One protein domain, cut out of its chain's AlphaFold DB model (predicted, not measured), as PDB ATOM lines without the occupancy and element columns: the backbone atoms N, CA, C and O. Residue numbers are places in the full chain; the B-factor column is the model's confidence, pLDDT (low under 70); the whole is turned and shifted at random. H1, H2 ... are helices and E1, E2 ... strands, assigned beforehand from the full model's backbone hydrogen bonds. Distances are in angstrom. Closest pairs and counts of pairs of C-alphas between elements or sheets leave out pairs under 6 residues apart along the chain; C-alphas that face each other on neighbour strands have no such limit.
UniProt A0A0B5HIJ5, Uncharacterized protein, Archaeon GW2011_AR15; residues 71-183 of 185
ATOM      1  N   PHE A  71     269.433 231.763 272.391       95.62
ATOM      2  CA  PHE A  71     268.858 230.433 272.202       95.62
ATOM      3  C   PHE A  71     269.706 229.391 272.932       95.62
ATOM      4  O   PHE A  71     270.924 229.528 273.056       95.62
ATOM      5  N   HIS A  72     269.067 228.318 273.379       93.50
ATOM      6  CA  HIS A  72     269.744 227.147 273.900       93.50
ATOM      7  C   HIS A  72     270.338 226.335 272.746       93.50
ATOM      8  O   HIS A  72     269.626 225.901 271.841       93.50
ATOM      9  N   PHE A  73     271.655 226.137 272.765       89.50
ATOM     10  CA  PHE A  73     272.342 225.292 271.794       89.50
ATOM     11  C   PHE A  73     272.293 223.830 272.234       89.50
ATOM     12  O   PHE A  73     272.761 223.493 273.321       89.50
ATOM     13  N   ILE A  74     271.770 222.965 271.372       83.88
ATOM     14  CA  ILE A  74     271.649 221.533 271.623       83.88
ATOM     15  C   ILE A  74     272.738 220.816 270.844       83.88
ATOM     16  O   ILE A  74     272.695 220.722 269.618       83.88
ATOM     17  N   THR A  75     273.700 220.279 271.586       67.88
ATOM     18  CA  THR A  75     274.757 219.418 271.063       67.88
ATOM     19  C   THR A  75     274.457 217.981 271.443       67.88
ATOM     20  O   THR A  75     274.512 217.633 272.624       67.88
ATOM     21  N   ARG A  76     274.189 217.131 270.459       59.44
ATOM     22  CA  ARG A  76     274.365 215.688 270.613       59.44
ATOM     23  C   ARG A  76     275.495 215.279 269.676       59.44
ATOM     24  O   ARG A  76     275.588 215.788 268.562       59.44
ATOM     25  N   PHE A  77     276.412 214.456 270.172       43.88
ATOM     26  CA  PHE A  77     277.578 214.001 269.417       43.88
ATOM     27  C   PHE A  77     277.108 213.352 268.102       43.88
ATOM     28  O   PHE A  77     276.199 212.528 268.127       43.88
ATOM     29  N   MET A  78     277.663 213.782 266.962       51.09
ATOM     30  CA  MET A  78     277.249 213.416 265.590       51.09
ATOM     31  C   MET A  78     275.841 213.849 265.129       51.09
ATOM     32  O   MET A  78     275.486 213.615 263.970       51.09
ATOM     33  N   GLU A  79     275.039 214.512 265.965       60.59
ATOM     34  CA  GLU A  79     273.787 215.116 265.506       60.59
ATOM     35  C   GLU A  79     274.031 216.490 264.869       60.59
ATOM     36  O   GLU A  79     274.996 217.202 265.158       60.59
ATOM     37  N   GLN A  80     273.124 216.871 263.975       73.88
ATOM     38  CA  GLN A  80     273.154 218.168 263.311       73.88
ATOM     39  C   GLN A  80     273.028 219.302 264.340       73.88
ATOM     40  O   GLN A  80     272.172 219.219 265.226       73.88
ATOM     41  N   PRO A  81     273.825 220.377 264.216       81.38
ATOM     42  CA  PRO A  81     273.761 221.500 265.135       81.38
ATOM     43  C   PRO A  81     272.357 222.102 265.148       81.38
ATOM     44  O   PRO A  81     271.803 222.514 264.120       81.38
ATOM     45  N   ARG A  82     271.788 222.150 266.351       88.06
ATOM     46  CA  ARG A  82     270.427 222.599 266.605       88.06
ATOM     47  C   ARG A  82     270.424 223.623 267.720       88.06
ATOM     48  O   ARG A  82     271.176 223.512 268.682       88.06
ATOM     49  N   MET A  83     269.551 224.608 267.614       93.50
ATOM     50  CA  MET A  83     269.300 225.556 268.694       93.50
ATOM     51  C   MET A  83     267.814 225.843 268.806       93.50
ATOM     52  O   MET A  83     267.091 225.798 267.811       93.50
ATOM     53  N   GLU A  84     267.365 226.131 270.015       94.69
ATOM     54  CA  GLU A  84     265.966 226.413 270.309       94.69
ATOM     55  C   GLU A  84     265.831 227.554 271.302       94.69
ATOM     56  O   GLU A  84     266.698 227.771 272.144       94.69
ATOM     57  N   GLY A  85     264.757 228.318 271.191       94.88
ATOM     58  CA  GLY A  85     264.549 229.470 272.052       94.88
ATOM     59  C   GLY A  85     263.286 230.225 271.698       94.88
ATOM     60  O   GLY A  85     262.613 229.922 270.714       94.88
ATOM     61  N   ASN A  86     262.968 231.220 272.517       95.88
ATOM     62  CA  ASN A  86     261.806 232.066 272.299       95.88
ATOM     63  C   ASN A  86     262.200 233.344 271.555       95.88
ATOM     64  O   ASN A  86     263.238 233.947 271.830       95.88
ATOM     65  N   TYR A  87     261.345 233.773 270.634       95.25
ATOM     66  CA  TYR A  87     261.453 235.058 269.952       95.25
ATOM     67  C   TYR A  87     260.054 235.570 269.605       95.25
ATOM     68  O   TYR A  87     259.282 234.855 268.961       95.25
ATOM     69  N   ARG A  88     259.741 236.796 270.058       91.19
ATOM     70  CA  ARG A  88     258.402 237.422 269.997       91.19
ATOM     71  C   ARG A  88     257.292 236.454 270.428       91.19
ATOM     72  O   ARG A  88     256.410 236.138 269.637       91.19
ATOM     73  N   ASP A  89     257.431 235.900 271.633       89.62
ATOM     74  CA  ASP A  89     256.478 234.981 272.293       89.62
ATOM     75  C   ASP A  89     256.218 233.642 271.593       89.62
ATOM     76  O   ASP A  89     255.409 232.834 272.042       89.62
ATOM     77  N   ASN A  90     256.945 233.363 270.515       91.12
ATOM     78  CA  ASN A  90     256.876 232.099 269.805       91.12
ATOM     79  C   ASN A  90     258.108 231.253 270.114       91.12
ATOM     80  O   ASN A  90     259.209 231.785 270.274       91.12
ATOM     81  N   TRP A  91     257.928 229.933 270.164       94.31
ATOM     82  CA  TRP A  91     259.038 228.997 270.302       94.31
ATOM     83  C   TRP A  91     259.598 228.643 268.927       94.31
ATOM     84  O   TRP A  91     258.862 228.284 268.000       94.31
ATOM     85  N   TRP A  92     260.918 228.724 268.808       95.88
ATOM     86  CA  TRP A  92     261.645 228.528 267.567       95.88
ATOM     87  C   TRP A  92     262.670 227.423 267.696       95.88
ATOM     88  O   TRP A  92     263.296 227.244 268.739       95.88
ATOM     89  N   GLN A  93     262.907 226.753 266.574       93.94
ATOM     90  CA  GLN A  93     263.991 225.798 266.444       93.94
ATOM     91  C   GLN A  93     264.743 226.035 265.139       93.94
ATOM     92  O   GLN A  93     264.151 226.027 264.061       93.94
ATOM     93  N   LEU A  94     266.056 226.207 265.227       93.38
ATOM     94  CA  LEU A  94     266.938 226.331 264.075       93.38
ATOM     95  C   LEU A  94     267.767 225.060 263.956       93.38
ATOM     96  O   LEU A  94     268.331 224.589 264.947       93.38
ATOM     97  N   HIS A  95     267.822 224.494 262.754       89.62
ATOM     98  CA  HIS A  95     268.643 223.321 262.456       89.62
ATOM     99  C   HIS A  95     269.543 223.649 261.281       89.62
ATOM    100  O   HIS A  95     269.086 224.198 260.278       89.62
ATOM    101  N   PHE A  96     270.805 223.273 261.393       85.06
ATOM    102  CA  PHE A  96     271.783 223.456 260.336       85.06
ATOM    103  C   PHE A  96     272.221 222.084 259.879       85.06
ATOM    104  O   PHE A  96     272.921 221.358 260.581       85.06
ATOM    105  N   ALA A  97     271.728 221.696 258.715       73.12
ATOM    106  CA  ALA A  97     271.834 220.335 258.246       73.12
ATOM    107  C   ALA A  97     272.197 220.326 256.771       73.12
ATOM    108  O   ALA A  97     271.706 221.135 255.993       73.12
ATOM    109  N   SER A  98     273.050 219.383 256.393       53.12
ATOM    110  CA  SER A  98     273.256 218.999 254.998       53.12
ATOM    111  C   SER A  98     272.197 218.000 254.510       53.12
ATOM    112  O   SER A  98     272.219 217.621 253.351       53.12
ATOM    113  N   ARG A  99     271.266 217.534 255.364       60.16
ATOM    114  CA  ARG A  99     270.398 216.380 255.057       60.16
ATOM    115  C   ARG A  99     268.925 216.755 254.871       60.16
ATOM    116  O   ARG A  99     268.337 217.390 255.747       60.16
ATOM    117  N   ALA A 100     268.286 216.221 253.832       45.44
ATOM    118  CA  ALA A 100     266.936 215.674 253.989       45.44
ATOM    119  C   ALA A 100     267.076 214.293 254.664       45.44
ATOM    120  O   ALA A 100     268.087 213.626 254.463       45.44
ATOM    121  N   TYR A 101     266.142 213.885 255.528       36.59
ATOM    122  CA  TYR A 101     266.187 212.570 256.200       36.59
ATOM    123  C   TYR A 101     266.582 211.447 255.210       36.59
ATOM    124  O   TYR A 101     265.837 211.215 254.266       36.59
ATOM    125  N   GLY A 102     267.723 210.772 255.427       38.66
ATOM    126  CA  GLY A 102     268.168 209.610 254.634       38.66
ATOM    127  C   GLY A 102     269.413 209.793 253.751       38.66
ATOM    128  O   GLY A 102     270.026 208.796 253.394       38.66
ATOM    129  N   GLU A 103     269.857 211.018 253.457       39.75
ATOM    130  CA  GLU A 103     270.974 211.242 252.520       39.75
ATOM    131  C   GLU A 103     272.213 211.800 253.235       39.75
ATOM    132  O   GLU A 103     272.157 212.843 253.892       39.75
ATOM    133  N   TYR A 104     273.348 211.102 253.132       42.16
ATOM    134  CA  TYR A 104     274.583 211.454 253.845       42.16
ATOM    135  C   TYR A 104     275.396 212.600 253.202       42.16
ATOM    136  O   TYR A 104     276.388 213.018 253.791       42.16
ATOM    137  N   TRP A 105     274.953 213.181 252.077       49.50
ATOM    138  CA  TRP A 105     275.761 214.125 251.278       49.50
ATOM    139  C   TRP A 105     274.960 215.249 250.590       49.50
ATOM    140  O   TRP A 105     275.229 215.603 249.446       49.50
ATOM    141  N   GLY A 106     273.948 215.823 251.245       56.25
ATOM    142  CA  GLY A 106     273.185 216.931 250.655       56.25
ATOM    143  C   GLY A 106     273.845 218.312 250.822       56.25
ATOM    144  O   GLY A 106     274.751 218.519 251.630       56.25
ATOM    145  N   MET A 107     273.377 219.298 250.050       67.69
ATOM    146  CA  MET A 107     273.859 220.681 250.153       67.69
ATOM    147  C   MET A 107     273.571 221.287 251.543       67.69
ATOM    148  O   MET A 107     272.536 220.967 252.136       67.69
ATOM    149  N   PRO A 108     274.421 222.203 252.051       77.44
ATOM    150  CA  PRO A 108     274.186 222.895 253.317       77.44
ATOM    151  C   PRO A 108     272.841 223.620 253.302       77.44
ATOM    152  O   PRO A 108     272.531 224.337 252.350       77.44
ATOM    153  N   ARG A 109     272.046 223.466 254.360       85.56
ATOM    154  CA  ARG A 109     270.747 224.128 254.508       85.56
ATOM    155  C   ARG A 109     270.532 224.622 255.925       85.56
ATOM    156  O   ARG A 109     270.983 224.022 256.905       85.56
ATOM    157  N   THR A 110     269.776 225.706 256.017       91.69
ATOM    158  CA  THR A 110     269.260 226.229 257.279       91.69
ATOM    159  C   THR A 110     267.765 225.977 257.339       91.69
ATOM    160  O   THR A 110     267.017 226.404 256.462       91.69
ATOM    161  N   TYR A 111     267.327 225.301 258.391       92.88
ATOM    162  CA  TYR A 111     265.922 225.059 258.675       92.88
ATOM    163  C   TYR A 111     265.488 225.978 259.805       92.88
ATOM    164  O   TYR A 111     266.039 225.914 260.903       92.88
ATOM    165  N   VAL A 112     264.481 226.799 259.542       95.25
ATOM    166  CA  VAL A 112     263.873 227.697 260.523       95.25
ATOM    167  C   VAL A 112     262.485 227.159 260.842       95.25
ATOM    168  O   VAL A 112     261.636 227.072 259.954       95.25
ATOM    169  N   LYS A 113     262.264 226.747 262.092       95.44
ATOM    170  CA  LYS A 113     260.994 226.177 262.552       95.44
ATOM    171  C   LYS A 113     260.303 227.130 263.505       95.44
ATOM    172  O   LYS A 113     260.901 227.525 264.503       95.44
ATOM    173  N   LEU A 114     259.043 227.418 263.211       95.69
ATOM    174  CA  LEU A 114     258.121 228.136 264.080       95.69
ATOM    175  C   LEU A 114     257.105 227.132 264.630       95.69
ATOM    176  O   LEU A 114     256.272 226.636 263.872       95.69
ATOM    177  N   GLN A 115     257.205 226.803 265.917       92.38
ATOM    178  CA  GLN A 115     256.345 225.812 266.565       92.38
ATOM    179  C   GLN A 115     255.118 226.479 267.180       92.38
ATOM    180  O   GLN A 115     255.213 227.543 267.792       92.38
ATOM    181  N   PHE A 116     253.978 225.810 267.071       88.94
ATOM    182  CA  PHE A 116     252.729 226.239 267.684       88.94
ATOM    183  C   PHE A 116     252.354 225.296 268.825       88.94
ATOM    184  O   PHE A 116     252.596 224.091 268.745       88.94
ATOM    185  N   ARG A 117     251.772 225.861 269.888       82.25
ATOM    186  CA  ARG A 117     251.169 225.080 270.978       82.25
ATOM    187  C   ARG A 117     249.835 224.478 270.551       82.25
ATOM    188  O   ARG A 117     249.566 223.319 270.826       82.25
ATOM    189  N   GLU A 118     249.038 225.272 269.851       84.81
ATOM    190  CA  GLU A 118     247.730 224.883 269.331       84.81
ATOM    191  C   GLU A 118     247.852 224.289 267.932       84.81
ATOM    192  O   GLU A 118     248.780 224.622 267.186       84.81
ATOM    193  N   GLU A 119     246.895 223.445 267.553       83.00
ATOM    194  CA  GLU A 119     246.758 222.983 266.177       83.00
ATOM    195  C   GLU A 119     246.295 224.140 265.278       83.00
ATOM    196  O   GLU A 119     245.321 224.830 265.555       83.00
ATOM    197  N   LYS A 120     247.022 224.375 264.185       86.81
ATOM    198  CA  LYS A 120     246.767 225.450 263.224       86.81
ATOM    199  C   LYS A 120     246.648 224.844 261.841       86.81
ATOM    200  O   LYS A 120     247.390 223.918 261.530       86.81
ATOM    201  N   LYS A 121     245.771 225.400 261.008       87.75
ATOM    202  CA  LYS A 121     245.586 224.990 259.612       87.75
ATOM    203  C   LYS A 121     246.068 226.091 258.673       87.75
ATOM    204  O   LYS A 121     245.799 227.273 258.891       87.75
ATOM    205  N   TYR A 122     246.766 225.697 257.614       89.50
ATOM    206  CA  TYR A 122     247.301 226.619 256.616       89.50
ATOM    207  C   TYR A 122     246.868 226.226 255.210       89.50
ATOM    208  O   TYR A 122     246.678 225.053 254.895       89.50
ATOM    209  N   ASN A 123     246.753 227.226 254.342       89.75
ATOM    210  CA  ASN A 123     246.514 227.022 252.925       89.75
ATOM    211  C   ASN A 123     247.815 226.570 252.240       89.75
ATOM    212  O   ASN A 123     248.738 227.362 252.037       89.75
ATOM    213  N   GLY A 124     247.865 225.297 251.844       86.25
ATOM    214  CA  GLY A 124     249.032 224.706 251.189       86.25
ATOM    215  C   GLY A 124     249.441 225.400 249.884       86.25
ATOM    216  O   GLY A 124     250.634 225.512 249.620       86.25
ATOM    217  N   LYS A 125     248.490 225.938 249.101       88.19
ATOM    218  CA  LYS A 125     248.800 226.675 247.861       88.19
ATOM    219  C   LYS A 125     249.537 227.981 248.154       88.19
ATOM    220  O   LYS A 125     250.502 228.299 247.468       88.19
ATOM    221  N   LYS A 126     249.123 228.708 249.199       91.50
ATOM    222  CA  LYS A 126     249.819 229.932 249.637       91.50
ATOM    223  C   LYS A 126     251.241 229.625 250.104       91.50
ATOM    224  O   LYS A 126     252.174 230.297 249.686       91.50
ATOM    225  N   LEU A 127     251.417 228.564 250.895       91.94
ATOM    226  CA  LEU A 127     252.741 228.129 251.348       91.94
ATOM    227  C   LEU A 127     253.646 227.677 250.189       91.94
ATOM    228  O   LEU A 127     254.831 228.011 250.167       91.94
ATOM    229  N   ALA A 128     253.090 226.970 249.201       89.06
ATOM    230  CA  ALA A 128     253.812 226.554 247.999       89.06
ATOM    231  C   ALA A 128     254.307 227.743 247.157       89.06
ATOM    232  O   ALA A 128     255.346 227.631 246.506       89.06
ATOM    233  N   GLY A 129     253.627 228.892 247.226       91.75
ATOM    234  CA  GLY A 129     254.041 230.136 246.571       91.75
ATOM    235  C   GLY A 129     255.398 230.684 247.036       91.75
ATOM    236  O   GLY A 129     256.007 231.471 246.319       91.75
ATOM    237  N   TYR A 130     255.914 230.242 248.188       92.06
ATOM    238  CA  TYR A 130     257.252 230.617 248.673       92.06
ATOM    239  C   TYR A 130     258.367 229.662 248.210       92.06
ATOM    240  O   TYR A 130     259.503 229.763 248.679       92.06
ATOM    241  N   SER A 131     258.066 228.712 247.322       91.19
ATOM    242  CA  SER A 131     259.069 227.821 246.735       91.19
ATOM    243  C   SER A 131     260.052 228.600 245.854       91.19
ATOM    244  O   SER A 131     259.640 229.377 244.996       91.19
ATOM    245  N   ASN A 132     261.356 228.398 246.063       89.12
ATOM    246  CA  ASN A 132     262.451 229.137 245.411       89.12
ATOM    247  C   ASN A 132     262.389 230.676 245.550       89.12
ATOM    248  O   ASN A 132     263.024 231.392 244.770       89.12
ATOM    249  N   TYR A 133     261.669 231.192 246.550       92.19
ATOM    250  CA  TYR A 133     261.522 232.630 246.775       92.19
ATOM    251  C   TYR A 133     262.864 233.284 247.137       92.19
ATOM    252  O   TYR A 133     263.642 232.731 247.918       92.19
ATOM    253  N   ASP A 134     263.141 234.467 246.584       91.94
ATOM    254  CA  ASP A 134     264.342 235.237 246.912       91.94
ATOM    255  C   ASP A 134     264.072 236.231 248.040       91.94
ATOM    256  O   ASP A 134     263.327 237.194 247.875       91.94
ATOM    257  N   PHE A 135     264.698 236.005 249.190       90.88
ATOM    258  CA  PHE A 135     264.629 236.898 250.334       90.88
ATOM    259  C   PHE A 135     266.002 237.515 250.605       90.88
ATOM    260  O   PHE A 135     266.855 236.907 251.258       90.88
ATOM    261  N   ASN A 136     266.207 238.743 250.125       89.06
ATOM    262  CA  ASN A 136     267.444 239.514 250.299       89.06
ATOM    263  C   ASN A 136     268.704 238.758 249.827       89.06
ATOM    264  O   ASN A 136     269.690 238.650 250.564       89.06
ATOM    265  N   GLY A 137     268.657 238.200 248.613       85.81
ATOM    266  CA  GLY A 137     269.769 237.458 248.013       85.81
ATOM    267  C   GLY A 137     269.909 236.038 248.558       85.81
ATOM    268  O   GLY A 137     270.989 235.446 248.498       85.81
ATOM    269  N   ARG A 138     268.842 235.485 249.146       87.50
ATOM    270  CA  ARG A 138     268.812 234.120 249.680       87.50
ATOM    271  C   ARG A 138     267.604 233.375 249.179       87.50
ATOM    272  O   ARG A 138     266.470 233.790 249.391       87.50
ATOM    273  N   LYS A 139     267.862 232.211 248.602       90.88
ATOM    274  CA  LYS A 139     266.812 231.333 248.106       90.88
ATOM    275  C   LYS A 139     266.202 230.533 249.254       90.88
ATOM    276  O   LYS A 139     266.878 229.731 249.908       90.88
ATOM    277  N   ILE A 140     264.918 230.763 249.482       92.81
ATOM    278  CA  ILE A 140     264.052 229.930 250.306       92.81
ATOM    279  C   ILE A 140     263.606 228.768 249.423       92.81
ATOM    280  O   ILE A 140     262.938 228.976 248.419       92.81
ATOM    281  N   ASP A 141     263.989 227.545 249.774       90.12
ATOM    282  CA  ASP A 141     263.590 226.346 249.032       90.12
ATOM    283  C   ASP A 141     262.083 226.134 249.120       90.12
ATOM    284  O   ASP A 141     261.430 225.824 248.134       90.12
ATOM    285  N   SER A 142     261.540 226.235 250.335       92.19
ATOM    286  CA  SER A 142     260.120 226.018 250.604       92.19
ATOM    287  C   SER A 142     259.741 226.482 252.005       92.19
ATOM    288  O   SER A 142     260.577 226.500 252.916       92.19
ATOM    289  N   ILE A 143     258.451 226.767 252.180       94.94
ATOM    290  CA  ILE A 143     257.787 226.807 253.482       94.94
ATOM    291  C   ILE A 143     256.744 225.691 253.501       94.94
ATOM    292  O   ILE A 143     255.931 225.575 252.590       94.94
ATOM    293  N   GLN A 144     256.789 224.843 254.522       93.12
ATOM    294  CA  GLN A 144     255.907 223.687 254.664       93.12
ATOM    295  C   GLN A 144     255.236 223.715 256.032       93.12
ATOM    296  O   GLN A 144     255.881 224.006 257.038       93.12
ATOM    297  N   HIS A 145     253.952 223.379 256.079       93.50
ATOM    298  CA  HIS A 145     253.260 223.112 257.333       93.50
ATOM    299  C   HIS A 145     253.384 221.632 257.672       93.50
ATOM    300  O   HIS A 145     253.081 220.771 256.851       93.50
ATOM    301  N   MET A 146     253.882 221.343 258.870       89.75
ATOM    302  CA  MET A 146     254.123 219.988 259.344       89.75
ATOM    303  C   MET A 146     253.184 219.695 260.509       89.75
ATOM    304  O   MET A 146     253.363 220.248 261.595       89.75
ATOM    305  N   VAL A 147     252.234 218.787 260.282       84.44
ATOM    306  CA  VAL A 147     251.333 218.247 261.308       84.44
ATOM    307  C   VAL A 147     251.726 216.803 261.594       84.44
ATOM    308  O   VAL A 147     251.808 215.968 260.695       84.44
ATOM    309  N   ARG A 148     252.032 216.512 262.855       81.25
ATOM    310  CA  ARG A 148     252.243 215.172 263.418       81.25
ATOM    311  C   ARG A 148     251.548 215.129 264.783       81.25
ATOM    312  O   ARG A 148     251.388 216.196 265.372       81.25
ATOM    313  N   PRO A 149     251.245 213.945 265.347       77.19
ATOM    314  CA  PRO A 149     250.469 213.832 266.589       77.19
ATOM    315  C   PRO A 149     250.970 214.695 267.761       77.19
ATOM    316  O   PRO A 149     250.188 215.146 268.580       77.19
ATOM    317  N   TYR A 150     252.277 214.963 267.822       76.81
ATOM    318  CA  TYR A 150     252.930 215.754 268.872       76.81
ATOM    319  C   TYR A 150     253.702 216.969 268.328       76.81
ATOM    320  O   TYR A 150     254.519 217.565 269.032       76.81
ATOM    321  N   LYS A 151     253.535 217.316 267.043       80.94
ATOM    322  CA  LYS A 151     254.248 218.442 266.419       80.94
ATOM    323  C   LYS A 151     253.351 219.183 265.444       80.94
ATOM    324  O   LYS A 151     252.952 218.622 264.431       80.94
ATOM    325  N   ASN A 152     253.182 220.472 265.693       89.00
ATOM    326  CA  ASN A 152     252.587 221.409 264.762       89.00
ATOM    327  C   ASN A 152     253.528 222.604 264.562       89.00
ATOM    328  O   ASN A 152     253.790 223.355 265.504       89.00
ATOM    329  N   TYR A 153     254.076 222.762 263.358       92.94
ATOM    330  CA  TYR A 153     255.017 223.844 263.064       92.94
ATOM    331  C   TYR A 153     255.045 224.224 261.585       92.94
ATOM    332  O   TYR A 153     254.761 223.407 260.706       92.94
ATOM    333  N   LEU A 154     255.452 225.463 261.310       94.94
ATOM    334  CA  LEU A 154     255.912 225.866 259.985       94.94
ATOM    335  C   LEU A 154     257.417 225.631 259.871       94.94
ATOM    336  O   LEU A 154     258.189 226.000 260.757       94.94
ATOM    337  N   LEU A 155     257.826 225.013 258.769       94.69
ATOM    338  CA  LEU A 155     259.203 224.712 258.416       94.69
ATOM    339  C   LEU A 155     259.605 225.528 257.198       94.69
ATOM    340  O   LEU A 155     259.137 225.253 256.098       94.69
ATOM    341  N   MET A 156     260.532 226.458 257.376       95.75
ATOM    342  CA  MET A 156     261.190 227.131 256.267       95.75
ATOM    343  C   MET A 156     262.552 226.496 256.005       95.75
ATOM    344  O   MET A 156     263.374 226.372 256.916       95.75
ATOM    345  N   LYS A 157     262.791 226.100 254.755       93.38
ATOM    346  CA  LYS A 157     264.069 225.561 254.278       93.38
ATOM    347  C   LYS A 157     264.781 226.641 253.471       93.38
ATOM    348  O   LYS A 157     264.209 227.161 252.520       93.38
ATOM    349  N   VAL A 158     266.013 226.975 253.839       92.94
ATOM    350  CA  VAL A 158     266.828 228.003 253.173       92.94
ATOM    351  C   VAL A 158     268.097 227.358 252.623       92.94
ATOM    352  O   VAL A 158     268.750 226.593 253.343       92.94
ATOM    353  N   LYS A 159     268.459 227.676 251.373       89.31
ATOM    354  CA  LYS A 159     269.715 227.213 250.766       89.31
ATOM    355  C   LYS A 159     270.912 227.827 251.496       89.31
ATOM    356  O   LYS A 159     270.973 229.039 251.699       89.31
ATOM    357  N   GLY A 160     271.882 226.992 251.850       87.94
ATOM    358  CA  GLY A 160     273.106 227.391 252.539       87.94
ATOM    359  C   GLY A 160     272.970 227.508 254.060       87.94
ATOM    360  O   GLY A 160     271.876 227.536 254.637       87.94
ATOM    361  N   TYR A 161     274.120 227.604 254.732       88.81
ATOM    362  CA  TYR A 161     274.179 227.931 256.153       88.81
ATOM    363  C   TYR A 161     274.058 229.433 256.386       88.81
ATOM    364  O   TYR A 161     274.794 230.250 255.833       88.81
ATOM    365  N   VAL A 162     273.129 229.800 257.260       91.19
ATOM    366  CA  VAL A 162     272.908 231.174 257.686       91.19
ATOM    367  C   VAL A 162     273.520 231.372 259.067       91.19
ATOM    368  O   VAL A 162     272.898 231.092 260.084       91.19
ATOM    369  N   MET A 163     274.734 231.916 259.097       89.44
ATOM    370  CA  MET A 163     275.496 232.081 260.343       89.44
ATOM    371  C   MET A 163     275.401 233.479 260.968       89.44
ATOM    372  O   MET A 163     275.985 233.736 262.018       89.44
ATOM    373  N   ASP A 164     274.669 234.394 260.333       93.06
ATOM    374  CA  ASP A 164     274.526 235.774 260.796       93.06
ATOM    375  C   ASP A 164     273.227 235.973 261.588       93.06
ATOM    376  O   ASP A 164     272.141 235.645 261.104       93.06
ATOM    377  N   LYS A 165     273.340 236.571 262.783       95.12
ATOM    378  CA  LYS A 165     272.206 236.833 263.681       95.12
ATOM    379  C   LYS A 165     271.123 237.671 263.004       95.12
ATOM    380  O   LYS A 165     269.962 237.281 263.052       95.12
ATOM    381  N   LYS A 166     271.486 238.806 262.391       95.56
ATOM    382  CA  LYS A 166     270.519 239.741 261.792       95.56
ATOM    383  C   LYS A 166     269.763 239.066 260.655       95.56
ATOM    384  O   LYS A 166     268.551 239.222 260.523       95.56
ATOM    385  N   LYS A 167     270.471 238.267 259.857       95.06
ATOM    386  CA  LYS A 167     269.855 237.531 258.756       95.06
ATOM    387  C   LYS A 167     268.977 236.367 259.246       95.06
ATOM    388  O   LYS A 167     267.959 236.107 258.616       95.06
ATOM    389  N   ILE A 168     269.316 235.692 260.353       95.50
ATOM    390  CA  ILE A 168     268.411 234.719 261.001       95.50
ATOM    391  C   ILE A 168     267.142 235.408 261.502       95.50
ATOM    392  O   ILE A 168     266.046 234.941 261.207       95.50
ATOM    393  N   THR A 169     267.262 236.525 262.219       96.25
ATOM    394  CA  THR A 169     266.086 237.226 262.755       96.25
ATOM    395  C   THR A 169     265.187 237.755 261.641       96.25
ATOM    396  O   THR A 169     263.972 237.653 261.751       96.25
ATOM    397  N   ALA A 170     265.762 238.224 260.529       96.56
ATOM    398  CA  ALA A 170     264.991 238.630 259.354       96.56
ATOM    399  C   ALA A 170     264.209 237.459 258.730       96.56
ATOM    400  O   ALA A 170     263.059 237.621 258.338       96.56
ATOM    401  N   LEU A 171     264.810 236.266 258.678       96.94
ATOM    402  CA  LEU A 171     264.140 235.043 258.227       96.94
ATOM    403  C   LEU A 171     263.005 234.625 259.177       96.94
ATOM    404  O   LEU A 171     261.947 234.199 258.724       96.94
ATOM    405  N   MET A 172     263.196 234.763 260.488       97.12
ATOM    406  CA  MET A 172     262.145 234.494 261.474       97.12
ATOM    407  C   MET A 172     260.984 235.488 261.340       97.12
ATOM    408  O   MET A 172     259.824 235.081 261.310       97.12
ATOM    409  N   ASP A 173     261.283 236.779 261.180       97.06
ATOM    410  CA  ASP A 173     260.281 237.818 260.916       97.06
ATOM    411  C   ASP A 173     259.505 237.544 259.623       97.06
ATOM    412  O   ASP A 173     258.275 237.634 259.601       97.06
ATOM    413  N   PHE A 174     260.206 237.127 258.568       96.94
ATOM    414  CA  PHE A 174     259.587 236.711 257.316       96.94
ATOM    415  C   PHE A 174     258.668 235.495 257.497       96.94
ATOM    416  O   PHE A 174     257.537 235.509 257.014       96.94
ATOM    417  N   LEU A 175     259.097 234.469 258.240       96.62
ATOM    418  CA  LEU A 175     258.269 233.286 258.482       96.62
ATOM    419  C   LEU A 175     257.012 233.619 259.299       96.62
ATOM    420  O   LEU A 175     255.953 233.066 259.018       96.62
ATOM    421  N   MET A 176     257.088 234.551 260.256       95.75
ATOM    422  CA  MET A 176     255.899 235.053 260.962       95.75
ATOM    423  C   MET A 176     254.936 235.802 260.035       95.75
ATOM    424  O   MET A 176     253.724 235.722 260.216       95.75
ATOM    425  N   LYS A 177     255.449 236.539 259.044       95.38
ATOM    426  CA  LYS A 177     254.605 237.188 258.032       95.38
ATOM    427  C   LYS A 177     253.900 236.143 257.162       95.38
ATOM    428  O   LYS A 177     252.675 236.171 257.056       95.38
ATOM    429  N   ALA A 178     254.658 235.186 256.625       94.19
ATOM    430  CA  ALA A 178     254.121 234.094 255.817       94.19
ATOM    431  C   ALA A 178     253.088 233.254 256.592       94.19
ATOM    432  O   ALA A 178     252.073 232.853 256.025       94.19
ATOM    433  N   GLU A 179     253.313 233.034 257.894       94.44
ATOM    434  CA  GLU A 179     252.364 232.383 258.805       94.44
ATOM    435  C   GLU A 179     251.000 233.069 258.782       94.44
ATOM    436  O   GLU A 179     249.997 232.415 258.496       94.44
ATOM    437  N   LYS A 180     250.964 234.385 259.010       92.94
ATOM    438  CA  LYS A 180     249.723 235.171 259.051       92.94
ATOM    439  C   LYS A 180     249.003 235.175 257.705       92.94
ATOM    440  O   LYS A 180     247.793 234.972 257.655       92.94
ATOM    441  N   GLU A 181     249.744 235.368 256.618       93.38
ATOM    442  CA  GLU A 181     249.195 235.443 255.256       93.38
ATOM    443  C   GLU A 181     248.625 234.101 254.773       93.38
ATOM    444  O   GLU A 181     247.680 234.064 253.971       93.38
ATOM    445  N   SER A 182     249.177 232.997 255.280       91.94
ATOM    446  CA  SER A 182     248.864 231.638 254.834       91.94
ATOM    447  C   SER A 182     247.832 230.913 255.690       91.94
ATOM    448  O   SER A 182     247.484 229.780 255.350       91.94
ATOM    449  N   ARG A 183     247.324 231.511 256.778       88.62
ATOM    450  CA  ARG A 183     246.255 230.887 257.575       88.62
ATOM    451  C   ARG A 183     245.042 230.592 256.692       88.62
ATOM    452  O   ARG A 183     244.618 231.436 255.897       88.62
TER     453      ARG A 183
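Overview. This is residues 71 to 183 of the 185 residues of an uncharacterized protein of Archaeon GW2011_AR15 (UniProt A0A0B5HIJ5). One twisted sheet of six strands has the long helix H2 packed over one face, mainly over E4 and E6, while the short helix H1 sits on the same face at the E5 edge and meets the end of H2. The opposite face bears no named helix. The printed part has 113 residues with two named helices and six named strands, in the order E1 E2 E3 E4 H1 E5 E6 H2; the sheet's order is E1 E2 E3 E4 E6 E5, all antiparallel. The class is mixed, helices and strands, and the whole is compact and rounded, with a radius of gyration of the C-alphas of 13.6 A and spans of 37 by 30 by 30 A.

Arrangement. E1, residues 72 to 74, forms a hairpin with E2, residues 82 to 87, where N 72 and O 84 are 2.7 A apart. E2 forms a hairpin with E3, residues 90 to 97, with N 92 and O 85 at 2.8 A. E3 forms a hairpin with E4, residues 109 to 115, with N 111 and O 95 at 2.8 A; E1 to E4 are a meander, each strand the antiparallel neighbour of the one before. H1, residues 124 to 128, is on the sheet at a height of 5.9 A, over none of its strands. E5, residues 139 to 148, is an edge strand, and the closest C-alphas of H1 and E5, Leu 127 and Ile 143, are 5.6 A apart. E6, residues 151 to 159, forms a hairpin with E5, with N 155 and O 144 at 2.8 A, and pairs with E4, with N 112 and O 156 at 2.9 A. E4, H1 and E5 are a split strand-helix-strand unit, two strands running the same way with E6 between them, and its crossover is right-handed. H2, residues 165 to 182, is on the same face as H1; with the sheet it makes two layers, a helix on one face of a sheet. The closest C-alphas of E4 and H2, Val 112 and Met 172, are 7.1 A apart. H2 touches H1 with residues 178 to 182 alone, the closest C-alphas being Lys 126 and Ser 182 at 5.6 A. In H1 and H2 every O i to N i+4 pair is within hydrogen-bond range.

Along the chain. E1 begins at C-alpha 72, (269.744, 227.147, 273.900). E3 is 22.3 A long, E4 18.9 A, E5 26.6 A and E6 23.7 A; E6 bends by 50 degrees at residue 154. H2 is 25.5 A long and ends at C-alpha 182, (248.864, 231.638, 254.834).

Size, cuts and confidence. The two C-alphas farthest apart, those of Phe 77 and Glu 181, are 38.3 A apart. The printed part has no cut, and the link E3 to E4, 11 residues, is long. The mean pLDDT of the printed part is 85.4; residues 75 to 79 and 98 to 107 are under 70.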